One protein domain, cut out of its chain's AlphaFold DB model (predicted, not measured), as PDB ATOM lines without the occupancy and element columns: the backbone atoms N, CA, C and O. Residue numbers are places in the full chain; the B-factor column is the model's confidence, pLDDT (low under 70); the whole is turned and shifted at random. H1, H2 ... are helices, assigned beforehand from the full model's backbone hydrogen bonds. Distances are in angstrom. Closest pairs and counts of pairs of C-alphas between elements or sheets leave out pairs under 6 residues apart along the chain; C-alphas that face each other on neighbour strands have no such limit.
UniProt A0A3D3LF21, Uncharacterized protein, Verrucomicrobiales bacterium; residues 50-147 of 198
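What this domain is: This is residues 50 to 147 of the 198 residues of an uncharacterized protein of Verrucomicrobiales bacterium (UniProt A0A3D3LF21). One very long helix, H4, makes the long axis, and H3 folds back along its first part as a helical hairpin, while residues 126 to 147 of H4 stick out free of the hairpin. H1 stands free as a separate helix, and residues 70 to 82, with the short helix H2, make a free-standing loop that leads to H3. The printed part has 98 residues with four named helices, in the order H1, H2, H3, H4, and no named strand, and its class is all helix. It is only just loose, close to extended, with a radius of gyration of the C-alphas of 18.7 A and spans of 61 by 26 by 25 A.

Where its parts are: H1 is residues 50 to 65, 22.3 A long from C-alpha 50 at (213.350, 287.818, 163.047) to C-alpha 65. H2 is residues 74 to 79, 9.0 A long. H3 is residues 85 to 100, 23.6 A long, with C-alpha 85 at (215.205, 324.826, 170.424). H4 is residues 111 to 147, 53.5 A long, and ends with C-alpha 147 at (217.823, 293.961, 187.460).

How they stand to each other: H3 and H4 form a helical hairpin and run opposite ways at a shallow tilt of 20 degrees. H3 touches H4 with residues 88 to 95 alone, and H4 touches H3 with residues 115 to 122 alone. Their closest C-alphas, those of Thr 92 and Val 118, are 6.8 A apart. H1 touches no helix, and H2 touches no helix. In H1, H2 and H4 every O i to N i+4 pair is within hydrogen-bond range; in H3 it is 11 of 12.

The domain as a whole: The two C-alphas farthest apart, those of Asp 103 and Ser 147, are 63.1 A apart. The printed part has no cut. The link from H2 to H3 is tight, and those from H1 to H2 and from H3 to H4 are short. The mean pLDDT of the printed part is 94.0, and no printed residue is under 70.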
ATOM      1  N   GLU A  50     213.929 287.058 164.159       98.12
ATOM      2  CA  GLU A  50     213.350 287.818 163.047       98.12
ATOM      3  C   GLU A  50     213.176 289.299 163.404       98.12
ATOM      4  O   GLU A  50     213.622 290.168 162.657       98.12
ATOM      5  N   ASP A  51     212.599 289.597 164.573       98.31
ATOM      6  CA  ASP A  51     212.422 290.979 165.031       98.31
ATOM      7  C   ASP A  51     213.767 291.662 165.315       98.31
ATOM      8  O   ASP A  51     213.942 292.841 165.002       98.31
ATOM      9  N   PHE A  52     214.733 290.935 165.886       98.06
ATOM     10  CA  PHE A  52     216.086 291.449 166.102       98.06
ATOM     11  C   PHE A  52     216.749 291.842 164.775       98.06
ATOM     12  O   PHE A  52     217.232 292.967 164.638       98.06
ATOM     13  N   ASP A  53     216.723 290.948 163.784       98.38
ATOM     14  CA  ASP A  53     217.312 291.190 162.467       98.38
ATOM     15  C   ASP A  53     216.601 292.348 161.748       98.38
ATOM     16  O   ASP A  53     217.254 293.194 161.135       98.38
ATOM     17  N   ALA A  54     215.272 292.448 161.875       98.50
ATOM     18  CA  ALA A  54     214.490 293.546 161.312       98.50
ATOM     19  C   ALA A  54     214.851 294.908 161.934       98.50
ATOM     20  O   ALA A  54     214.954 295.905 161.216       98.50
ATOM     21  N   VAL A  55     215.075 294.964 163.251       98.06
ATOM     22  CA  VAL A  55     215.523 296.187 163.935       98.06
ATOM     23  C   VAL A  55     216.930 296.580 163.484       98.06
ATOM     24  O   VAL A  55     217.162 297.753 163.191       98.06
ATOM     25  N   MET A  56     217.852 295.622 163.364       98.25
ATOM     26  CA  MET A  56     219.207 295.890 162.869       98.25
ATOM     27  C   MET A  56     219.192 296.411 161.426       98.25
ATOM     28  O   MET A  56     219.791 297.446 161.140       98.25
ATOM     29  N   ALA A  57     218.412 295.783 160.544       98.38
ATOM     30  CA  ALA A  57     218.243 296.244 159.167       98.38
ATOM     31  C   ALA A  57     217.609 297.647 159.079       98.38
ATOM     32  O   ALA A  57     217.890 298.405 158.149       98.38
ATOM     33  N   ALA A  58     216.759 298.025 160.039       98.12
ATOM     34  CA  ALA A  58     216.208 299.375 160.105       98.12
ATOM     35  C   ALA A  58     217.282 300.426 160.434       98.12
ATOM     36  O   ALA A  58     217.228 301.523 159.874       98.12
ATOM     37  N   PHE A  59     218.267 300.108 161.281       97.50
ATOM     38  CA  PHE A  59     219.413 300.993 161.520       97.50
ATOM     39  C   PHE A  59     220.268 301.162 160.259       97.50
ATOM     40  O   PHE A  59     220.531 302.300 159.868       97.50
ATOM     41  N   ASP A  60     220.578 300.071 159.553       97.81
ATOM     42  CA  ASP A  60     221.303 300.131 158.274       97.81
ATOM     43  C   ASP A  60     220.551 300.984 157.236       97.81
ATOM     44  O   ASP A  60     221.126 301.800 156.507       97.81
ATOM     45  N   LEU A  61     219.223 300.838 157.183       98.19
ATOM     46  CA  LEU A  61     218.379 301.646 156.312       98.19
ATOM     47  C   LEU A  61     218.456 303.133 156.682       98.19
ATOM     48  O   LEU A  61     218.581 303.959 155.778       98.19
ATOM     49  N   ILE A  62     218.402 303.485 157.971       97.19
ATOM     50  CA  ILE A  62     218.528 304.876 158.437       97.19
ATOM     51  C   ILE A  62     219.861 305.475 157.977       97.19
ATOM     52  O   ILE A  62     219.858 306.556 157.385       97.19
ATOM     53  N   GLU A  63     220.973 304.763 158.168       95.19
ATOM     54  CA  GLU A  63     222.298 305.216 157.727       95.19
ATOM     55  C   GLU A  63     222.346 305.429 156.208       95.19
ATOM     56  O   GLU A  63     222.820 306.463 155.734       95.19
ATOM     57  N   SER A  64     221.750 304.518 155.430       97.56
ATOM     58  CA  SER A  64     221.689 304.646 153.967       97.56
ATOM     59  C   SER A  64     220.869 305.852 153.483       97.56
ATOM     60  O   SER A  64     221.139 306.403 152.413       97.56
ATOM     61  N   LYS A  65     219.842 306.265 154.242       97.88
ATOM     62  CA  LYS A  65     218.966 307.399 153.899       97.88
ATOM     63  C   LYS A  65     219.507 308.737 154.375       97.88
ATOM     64  O   LYS A  65     219.051 309.770 153.886       97.88
ATOM     65  N   LEU A  66     220.480 308.722 155.277       97.00
ATOM     66  CA  LEU A  66     221.083 309.911 155.856       97.00
ATOM     67  C   LEU A  66     222.598 309.947 155.588       97.00
ATOM     68  O   LEU A  66     223.373 310.095 156.527       97.00
ATOM     69  N   PRO A  67     223.058 309.887 154.320       96.44
ATOM     70  CA  PRO A  67     224.486 309.764 153.992       96.44
ATOM     71  C   PRO A  67     225.331 310.988 154.392       96.44
ATOM     72  O   PRO A  67     226.550 310.977 154.259       96.44
ATOM     73  N   PHE A  68     224.686 312.066 154.838       95.19
ATOM     74  CA  PHE A  68     225.297 313.330 155.243       95.19
ATOM     75  C   PHE A  68     225.479 313.464 156.766       95.19
ATOM     76  O   PHE A  68     226.005 314.483 157.223       95.19
ATOM     77  N   ILE A  69     225.023 312.492 157.570       94.25
ATOM     78  CA  ILE A  69     225.262 312.525 159.019       94.25
ATOM     79  C   ILE A  69     226.756 312.379 159.296       94.25
ATOM     80  O   ILE A  69     227.478 311.671 158.599       94.25
ATOM     81  N   LYS A  70     227.227 313.083 160.321       93.69
ATOM     82  CA  LYS A  70     228.642 313.137 160.686       93.69
ATOM     83  C   LYS A  70     228.807 313.002 162.186       93.69
ATOM     84  O   LYS A  70     228.066 313.628 162.949       93.69
ATOM     85  N   ASP A  71     229.812 312.240 162.599       93.75
ATOM     86  CA  ASP A  71     230.252 312.246 163.987       93.75
ATOM     87  C   ASP A  71     231.242 313.390 164.198       93.75
ATOM     88  O   ASP A  71     232.349 313.400 163.664       93.75
ATOM     89  N   LEU A  72     230.806 314.397 164.950       93.62
ATOM     90  CA  LEU A  72     231.642 315.536 165.302       93.62
ATOM     91  C   LEU A  72     232.475 315.202 166.537       93.62
ATOM     92  O   LEU A  72     231.950 314.838 167.588       93.62
ATOM     93  N   THR A  73     233.770 315.457 166.498       94.94
ATOM     94  CA  THR A  73     234.609 315.386 167.693       94.94
ATOM     95  C   THR A  73     234.137 316.387 168.764       94.94
ATOM     96  O   THR A  73     233.528 317.423 168.460       94.94
ATOM     97  N   PRO A  74     234.447 316.159 170.054       94.62
ATOM     98  CA  PRO A  74     234.159 317.138 171.105       94.62
ATOM     99  C   PRO A  74     234.800 318.516 170.861       94.62
ATOM    100  O   PRO A  74     234.307 319.526 171.362       94.62
ATOM    101  N   ALA A  75     235.913 318.582 170.123       94.06
ATOM    102  CA  ALA A  75     236.554 319.837 169.736       94.06
ATOM    103  C   ALA A  75     235.741 320.581 168.666       94.06
ATOM    104  O   ALA A  75     235.398 321.743 168.874       94.06
ATOM    105  N   GLU A  76     235.350 319.899 167.585       93.75
ATOM    106  CA  GLU A  76     234.507 320.480 166.532       93.75
ATOM    107  C   GLU A  76     233.177 320.959 167.102       93.75
ATOM    108  O   GLU A  76     232.776 322.095 166.865       93.75
ATOM    109  N   ARG A  77     232.531 320.151 167.956       93.19
ATOM    110  CA  ARG A  77     231.288 320.563 168.614       93.19
ATOM    111  C   ARG A  77     231.461 321.865 169.392       93.19
ATOM    112  O   ARG A  77     230.535 322.666 169.373       93.19
ATOM    113  N   ARG A  78     232.573 322.088 170.094       92.69
ATOM    114  CA  ARG A  78     232.776 323.313 170.890       92.69
ATOM    115  C   ARG A  78     232.939 324.568 170.030       92.69
ATOM    116  O   ARG A  78     232.549 325.635 170.484       92.69
ATOM    117  N   GLY A  79     233.474 324.437 168.818       93.12
ATOM    118  CA  GLY A  79     233.679 325.559 167.897       93.12
ATOM    119  C   GLY A  79     232.433 325.997 167.119       93.12
ATOM    120  O   GLY A  79     232.451 327.056 166.500       93.12
ATOM    121  N   LEU A  80     231.357 325.204 167.128       92.62
ATOM    122  CA  LEU A  80     230.140 325.509 166.373       92.62
ATOM    123  C   LEU A  80     229.208 326.458 167.127       92.62
ATOM    124  O   LEU A  80     228.923 326.254 168.311       92.62
ATOM    125  N   VAL A  81     228.636 327.417 166.393       91.44
ATOM    126  CA  VAL A  81     227.457 328.163 166.848       91.44
ATOM    127  C   VAL A  81     226.327 327.167 167.088       91.44
ATOM    128  O   VAL A  81     226.028 326.318 166.246       91.44
ATOM    129  N   LYS A  82     225.735 327.228 168.279       87.31
ATOM    130  CA  LYS A  82     224.735 326.259 168.722       87.31
ATOM    131  C   LYS A  82     223.346 326.736 168.361       87.31
ATOM    132  O   LYS A  82     222.946 327.826 168.754       87.31
ATOM    133  N   MET A  83     222.607 325.872 167.678       81.75
ATOM    134  CA  MET A  83     221.180 326.047 167.480       81.75
ATOM    135  C   MET A  83     220.445 325.184 168.508       81.75
ATOM    136  O   MET A  83     220.363 323.966 168.360       81.75
ATOM    137  N   GLY A  84     219.983 325.813 169.589       80.31
ATOM    138  CA  GLY A  84     219.050 325.185 170.526       80.31
ATOM    139  C   GLY A  84     217.603 325.265 170.019       80.31
ATOM    140  O   GLY A  84     217.362 325.838 168.953       80.31
ATOM    141  N   PRO A  85     216.625 324.754 170.786       74.00
ATOM    142  CA  PRO A  85     215.205 324.826 170.424       74.00
ATOM    143  C   PRO A  85     214.723 326.253 170.107       74.00
ATOM    144  O   PRO A  85     214.095 326.476 169.075       74.00
ATOM    145  N   ASP A  86     215.100 327.241 170.925       83.38
ATOM    146  CA  ASP A  86     214.718 328.647 170.711       83.38
ATOM    147  C   ASP A  86     215.375 329.253 169.462       83.38
ATOM    148  O   ASP A  86     214.797 330.093 168.769       83.38
ATOM    149  N   SER A  87     216.585 328.795 169.135       87.75
ATOM    150  CA  SER A  87     217.319 329.242 167.955       87.75
ATOM    151  C   SER A  87     216.664 328.764 166.657       87.75
ATOM    152  O   SER A  87     216.747 329.471 165.657       87.75
ATOM    153  N   LEU A  88     215.982 327.612 166.660       85.94
ATOM    154  CA  LEU A  88     215.251 327.136 165.483       85.94
ATOM    155  C   LEU A  88     214.109 328.096 165.126       85.94
ATOM    156  O   LEU A  88     213.994 328.498 163.973       85.94
ATOM    157  N   SER A  89     213.318 328.521 166.115       89.06
ATOM    158  CA  SER A  89     212.238 329.502 165.925       89.06
ATOM    159  C   SER A  89     212.754 330.852 165.423       89.06
ATOM    160  O   SER A  89     212.122 331.498 164.589       89.06
ATOM    161  N   PHE A  90     213.926 331.278 165.903       93.62
ATOM    162  CA  PHE A  90     214.587 332.476 165.393       93.62
ATOM    163  C   PHE A  90     214.962 332.325 163.912       93.62
ATOM    164  O   PHE A  90     214.601 333.169 163.094       93.62
ATOM    165  N   VAL A  91     215.644 331.235 163.548       93.94
ATOM    166  CA  VAL A  91     216.130 331.000 162.182       93.94
ATOM    167  C   VAL A  91     214.978 330.864 161.180       93.94
ATOM    168  O   VAL A  91     215.054 331.421 160.086       93.94
ATOM    169  N   THR A  92     213.882 330.204 161.551       91.69
ATOM    170  CA  THR A  92     212.682 330.115 160.700       91.69
ATOM    171  C   THR A  92     211.974 331.462 160.551       91.69
ATOM    172  O   THR A  92     211.472 331.783 159.473       91.69
ATOM    173  N   GLY A  93     211.986 332.296 161.594       94.12
ATOM    174  CA  GLY A  93     211.535 333.685 161.514       94.12
ATOM    175  C   GLY A  93     212.368 334.506 160.526       94.12
ATOM    176  O   GLY A  93     211.807 335.182 159.663       94.12
ATOM    177  N   ILE A  94     213.699 334.392 160.593       95.56
ATOM    178  CA  ILE A  94     214.613 335.037 159.636       95.56
ATOM    179  C   ILE A  94     214.361 334.542 158.211       95.56
ATOM    180  O   ILE A  94     214.313 335.356 157.293       95.56
ATOM    181  N   GLN A  95     214.131 333.242 158.022       95.62
ATOM    182  CA  GLN A  95     213.767 332.673 156.726       95.62
ATOM    183  C   GLN A  95     212.513 333.324 156.134       95.62
ATOM    184  O   GLN A  95     212.515 333.729 154.972       95.62
ATOM    185  N   SER A  96     211.466 333.487 156.944       95.00
ATOM    186  CA  SER A  96     210.230 334.148 156.518       95.00
ATOM    187  C   SER A  96     210.449 335.625 156.170       95.00
ATOM    188  O   SER A  96     209.942 336.106 155.155       95.00
ATOM    189  N   LEU A  97     211.240 336.346 156.971       96.19
ATOM    190  CA  LEU A  97     211.567 337.749 156.708       96.19
ATOM    191  C   LEU A  97     212.402 337.917 155.435       96.19
ATOM    192  O   LEU A  97     212.117 338.814 154.644       96.19
ATOM    193  N   ALA A  98     213.390 337.049 155.215       94.69
ATOM    194  CA  ALA A  98     214.218 337.053 154.015       94.69
ATOM    195  C   ALA A  98     213.388 336.763 152.756       94.69
ATOM    196  O   ALA A  98     213.567 337.429 151.742       94.69
ATOM    197  N   ALA A  99     212.431 335.832 152.834       92.19
ATOM    198  CA  ALA A  99     211.519 335.536 151.730       92.19
ATOM    199  C   ALA A  99     210.602 336.725 151.384       92.19
ATOM    200  O   ALA A  99     210.347 336.985 150.212       92.19
ATOM    201  N   GLN A 100     210.130 337.464 152.392       95.38
ATOM    202  CA  GLN A 100     209.289 338.652 152.197       95.38
ATOM    203  C   GLN A 100     210.070 339.876 151.699       95.38
ATOM    204  O   GLN A 100     209.484 340.767 151.094       95.38
ATOM    205  N   ASN A 101     211.380 339.930 151.956       95.00
ATOM    206  CA  ASN A 101     212.234 341.088 151.677       95.00
ATOM    207  C   ASN A 101     213.455 340.690 150.834       95.00
ATOM    208  O   ASN A 101     214.573 341.112 151.134       95.00
ATOM    209  N   ALA A 102     213.255 339.874 149.795       89.44
ATOM    210  CA  ALA A 102     214.347 339.314 148.993       89.44
ATOM    211  C   ALA A 102     215.285 340.393 148.414       89.44
ATOM    212  O   ALA A 102     216.499 340.216 148.436       89.44
ATOM    213  N   ASP A 103     214.741 341.544 148.004       92.56
ATOM    214  CA  ASP A 103     215.516 342.677 147.472       92.56
ATOM    215  C   ASP A 103     216.450 343.327 148.509       92.56
ATOM    216  O   ASP A 103     217.409 344.008 148.151       92.56
ATOM    217  N   SER A 104     216.180 343.130 149.804       93.50
ATOM    218  CA  SER A 104     217.021 343.634 150.899       93.50
ATOM    219  C   SER A 104     218.146 342.670 151.278       93.50
ATOM    220  O   SER A 104     218.991 343.015 152.106       93.50
ATOM    221  N   VAL A 105     218.160 341.455 150.723       92.69
ATOM    222  CA  VAL A 105     219.178 340.462 151.055       92.69
ATOM    223  C   VAL A 105     220.457 340.755 150.266       92.69
ATOM    224  O   VAL A 105     220.419 340.821 149.037       92.69
ATOM    225  N   PRO A 106     221.616 340.918 150.936       94.88
ATOM    226  CA  PRO A 106     222.876 341.146 150.242       94.88
ATOM    227  C   PRO A 106     223.211 340.008 149.274       94.88
ATOM    228  O   PRO A 106     223.101 338.838 149.631       94.88
ATOM    229  N   ALA A 107     223.738 340.342 148.093       92.31
ATOM    230  CA  ALA A 107     224.134 339.359 147.077       92.31
ATOM    231  C   ALA A 107     225.229 338.374 147.540       92.31
ATOM    232  O   ALA A 107     225.449 337.349 146.903       92.31
ATOM    233  N   SER A 108     225.927 338.673 148.642       94.12
ATOM    234  CA  SER A 108     226.895 337.767 149.268       94.12
ATOM    235  C   SER A 108     226.251 336.617 150.050       94.12
ATOM    236  O   SER A 108     226.961 335.708 150.470       94.12
ATOM    237  N   VAL A 109     224.943 336.677 150.318       94.12
ATOM    238  CA  VAL A 109     224.209 335.647 151.061       94.12
ATOM    239  C   VAL A 109     223.587 334.664 150.078       94.12
ATOM    240  O   VAL A 109     222.746 335.035 149.261       94.12
ATOM    241  N   ASP A 110     223.950 333.388 150.200       95.62
ATOM    242  CA  ASP A 110     223.289 332.313 149.464       95.62
ATOM    243  C   ASP A 110     221.963 331.943 150.145       95.62
ATOM    244  O   ASP A 110     221.899 331.111 151.052       95.62
ATOM    245  N   LEU A 111     220.882 332.600 149.718       93.94
ATOM    246  CA  LEU A 111     219.536 332.313 150.219       93.94
ATOM    247  C   LEU A 111     219.067 330.896 149.895       93.94
ATOM    248  O   LEU A 111     218.272 330.336 150.651       93.94
ATOM    249  N   ALA A 112     219.512 330.323 148.777       94.38
ATOM    250  CA  ALA A 112     219.100 328.982 148.397       94.38
ATOM    251  C   ALA A 112     219.696 327.959 149.367       94.38
ATOM    252  O   ALA A 112     218.969 327.085 149.840       94.38
ATOM    253  N   GLU A 113     220.975 328.102 149.707       96.50
ATOM    254  CA  GLU A 113     221.633 327.234 150.681       96.50
ATOM    255  C   GLU A 113     221.089 327.437 152.095       96.50
ATOM    256  O   GLU A 113     220.710 326.465 152.747       96.50
ATOM    257  N   PHE A 114     220.904 328.690 152.525       95.50
ATOM    258  CA  PHE A 114     220.271 328.982 153.812       95.50
ATOM    259  C   PHE A 114     218.905 328.292 153.941       95.50
ATOM    260  O   PHE A 114     218.638 327.619 154.934       95.50
ATOM    261  N   ASN A 115     218.051 328.383 152.918       95.19
ATOM    262  CA  ASN A 115     216.739 327.738 152.930       95.19
ATOM    263  C   ASN A 115     216.817 326.209 153.052       95.19
ATOM    264  O   ASN A 115     215.998 325.617 153.765       95.19
ATOM    265  N   LYS A 116     217.784 325.567 152.380       97.06
ATOM    266  CA  LYS A 116     218.015 324.120 152.511       97.06
ATOM    267  C   LYS A 116     218.446 323.758 153.928       97.06
ATOM    268  O   LYS A 116     217.898 322.811 154.488       97.06
ATOM    269  N   ASP A 117     219.359 324.526 154.518       95.62
ATOM    270  CA  ASP A 117     219.868 324.281 155.870       95.62
ATOM    271  C   ASP A 117     218.776 324.418 156.931       95.62
ATOM    272  O   ASP A 117     218.685 323.584 157.839       95.62
ATOM    273  N   VAL A 118     217.902 325.427 156.813       94.69
ATOM    274  CA  VAL A 118     216.761 325.581 157.730       94.69
ATOM    275  C   VAL A 118     215.813 324.386 157.620       94.69
ATOM    276  O   VAL A 118     215.431 323.810 158.642       94.69
ATOM    277  N   ALA A 119     215.470 323.971 156.398       94.75
ATOM    278  CA  ALA A 119     214.588 322.829 156.170       94.75
ATOM    279  C   ALA A 119     215.196 321.518 156.698       94.75
ATOM    280  O   ALA A 119     214.524 320.760 157.403       94.75
ATOM    281  N   LEU A 120     216.480 321.271 156.423       95.00
ATOM    282  CA  LEU A 120     217.195 320.100 156.928       95.00
ATOM    283  C   LEU A 120     217.249 320.105 158.459       95.00
ATOM    284  O   LEU A 120     217.018 319.075 159.089       95.00
ATOM    285  N   SER A 121     217.497 321.262 159.071       93.00
ATOM    286  CA  SER A 121     217.568 321.385 160.527       93.00
ATOM    287  C   SER A 121     216.243 321.036 161.212       93.00
ATOM    288  O   SER A 121     216.245 320.365 162.244       93.00
ATOM    289  N   GLN A 122     215.105 321.425 160.626       92.06
ATOM    290  CA  GLN A 122     213.778 321.037 161.122       92.06
ATOM    291  C   GLN A 122     213.550 319.522 161.037       92.06
ATOM    292  O   GLN A 122     213.073 318.913 161.998       92.06
ATOM    293  N   GLN A 123     213.910 318.906 159.909       94.88
ATOM    294  CA  GLN A 123     213.775 317.460 159.708       94.88
ATOM    295  C   GLN A 123     214.674 316.681 160.675       94.88
ATOM    296  O   GLN A 123     214.210 315.760 161.351       94.88
ATOM    297  N   MET A 124     215.936 317.095 160.813       93.56
ATOM    298  CA  MET A 124     216.885 316.490 161.749       93.56
ATOM    299  C   MET A 124     216.429 316.629 163.200       93.56
ATOM    300  O   MET A 124     216.586 315.687 163.971       93.56
ATOM    301  N   TYR A 125     215.822 317.760 163.578       91.06
ATOM    302  CA  TYR A 125     215.245 317.920 164.912       91.06
ATOM    303  C   TYR A 125     214.173 316.858 165.189       91.06
ATOM    304  O   TYR A 125     214.245 316.163 166.198       91.06
ATOM    305  N   GLN A 126     213.222 316.658 164.271       92.69
ATOM    306  CA  GLN A 126     212.168 315.648 164.433       92.69
ATOM    307  C   GLN A 126     212.724 314.218 164.519       92.69
ATOM    308  O   GLN A 126     212.293 313.440 165.373       92.69
ATOM    309  N   ILE A 127     213.696 313.881 163.665       95.75
ATOM    310  CA  ILE A 127     214.364 312.571 163.675       95.75
ATOM    311  C   ILE A 127     215.066 312.345 165.019       95.75
ATOM    312  O   ILE A 127     214.859 311.305 165.648       95.75
ATOM    313  N   ASN A 128     215.834 313.329 165.491       93.62
ATOM    314  CA  ASN A 128     216.582 313.233 166.743       93.62
ATOM    315  C   ASN A 128     215.662 313.060 167.956       93.62
ATOM    316  O   ASN A 128     215.955 312.227 168.806       93.62
ATOM    317  N   GLN A 129     214.528 313.768 168.011       94.06
ATOM    318  CA  GLN A 129     213.555 313.598 169.097       94.06
ATOM    319  C   GLN A 129     213.031 312.155 169.172       94.06
ATOM    320  O   GLN A 129     212.931 311.580 170.256       94.06
ATOM    321  N   ARG A 130     212.719 311.543 168.022       96.50
ATOM    322  CA  ARG A 130     212.248 310.151 167.972       96.50
ATOM    323  C   ARG A 130     213.356 309.162 168.335       96.50
ATOM    324  O   ARG A 130     213.094 308.218 169.077       96.50
ATOM    325  N   ALA A 131     214.568 309.373 167.825       96.38
ATOM    326  CA  ALA A 131     215.719 308.525 168.123       96.38
ATOM    327  C   ALA A 131     216.072 308.558 169.618       96.38
ATOM    328  O   ALA A 131     216.271 307.507 170.221       96.38
ATOM    329  N   GLN A 132     216.071 309.747 170.228       96.56
ATOM    330  CA  GLN A 132     216.340 309.924 171.651       96.56
ATOM    331  C   GLN A 132     215.316 309.187 172.521       96.56
ATOM    332  O   GLN A 132     215.712 308.437 173.405       96.56
ATOM    333  N   ALA A 133     214.019 309.323 172.232       96.94
ATOM    334  CA  ALA A 133     212.981 308.632 172.997       96.94
ATOM    335  C   ALA A 133     213.119 307.098 172.931       96.94
ATOM    336  O   ALA A 133     212.915 306.409 173.928       96.94
ATOM    337  N   ILE A 134     213.476 306.547 171.764       97.44
ATOM    338  CA  ILE A 134     213.731 305.105 171.617       97.44
ATOM    339  C   ILE A 134     214.974 304.693 172.412       97.44
ATOM    340  O   ILE A 134     214.933 303.677 173.102       97.44
ATOM    341  N   ALA A 135     216.053 305.476 172.337       97.00
ATOM    342  CA  ALA A 135     217.288 305.199 173.063       97.00
ATOM    343  C   ALA A 135     217.072 305.211 174.586       97.00
ATOM    344  O   ALA A 135     217.500 304.279 175.259       97.00
ATOM    345  N   GLU A 136     216.358 306.207 175.113       97.06
ATOM    346  CA  GLU A 136     216.016 306.312 176.539       97.06
ATOM    347  C   GLU A 136     215.169 305.117 177.003       97.06
ATOM    348  O   GLU A 136     215.545 304.418 177.941       97.06
ATOM    349  N   ASN A 137     214.087 304.798 176.285       95.94
ATOM    350  CA  ASN A 137     213.244 303.644 176.616       95.94
ATOM    351  C   ASN A 137     214.010 302.311 176.535       95.94
ATOM    352  O   ASN A 137     213.744 301.384 177.306       95.94
ATOM    353  N   SER A 138     214.943 302.189 175.587       96.31
ATOM    354  CA  SER A 138     215.787 301.003 175.431       96.31
ATOM    355  C   SER A 138     216.782 300.858 176.584       96.31
ATOM    356  O   SER A 138     216.946 299.746 177.096       96.31
ATOM    357  N   ASP A 139     217.394 301.956 177.037       96.19
ATOM    358  CA  ASP A 139     218.299 301.966 178.192       96.19
ATOM    359  C   ASP A 139     217.550 301.599 179.483       96.19
ATOM    360  O   ASP A 139     217.960 300.686 180.207       96.19
ATOM    361  N   ASP A 140     216.375 302.194 179.707       95.69
ATOM    362  CA  ASP A 140     215.514 301.883 180.853       95.69
ATOM    363  C   ASP A 140     215.075 300.409 180.864       95.69
ATOM    364  O   ASP A 140     215.133 299.731 181.897       95.69
ATOM    365  N   THR A 141     214.685 299.870 179.703       94.56
ATOM    366  CA  THR A 141     214.308 298.453 179.563       94.56
ATOM    367  C   THR A 141     215.504 297.537 179.822       94.56
ATOM    368  O   THR A 141     215.374 296.525 180.512       94.56
ATOM    369  N   THR A 142     216.688 297.906 179.329       95.06
ATOM    370  CA  THR A 142     217.931 297.159 179.566       95.06
ATOM    371  C   THR A 142     218.282 297.139 181.052       95.06
ATOM    372  O   THR A 142     218.637 296.088 181.594       95.06
ATOM    373  N   MET A 143     218.119 298.268 181.746       91.75
ATOM    374  CA  MET A 143     218.290 298.347 183.194       91.75
ATOM    375  C   MET A 143     217.290 297.445 183.934       91.75
ATOM    376  O   MET A 143     217.687 296.728 184.857       91.75
ATOM    377  N   ALA A 144     216.018 297.444 183.529       91.69
ATOM    378  CA  ALA A 144     214.979 296.619 184.142       91.69
ATOM    379  C   ALA A 144     215.260 295.111 183.974       91.69
ATOM    380  O   ALA A 144     215.334 294.390 184.972       91.69
ATOM    381  N   VAL A 145     215.530 294.654 182.744       93.06
ATOM    382  CA  VAL A 145     215.890 293.253 182.437       93.06
ATOM    383  C   VAL A 145     217.171 292.835 183.166       93.06
ATOM    384  O   VAL A 145     217.273 291.721 183.696       93.06
ATOM    385  N   GLY A 146     218.160 293.730 183.232       90.38
ATOM    386  CA  GLY A 146     219.396 293.506 183.977       90.38
ATOM    387  C   GLY A 146     219.153 293.326 185.477       90.38
ATOM    388  O   GLY A 146     219.774 292.459 186.100       90.38
ATOM    389  N   SER A 147     218.227 294.097 186.057       90.44
ATOM    390  CA  SER A 147     217.823 293.961 187.460       90.44
ATOM    391  C   SER A 147     217.153 292.612 187.726       90.44
ATOM    392  O   SER A 147     217.593 291.894 188.628       90.44
TER     393      SER A 147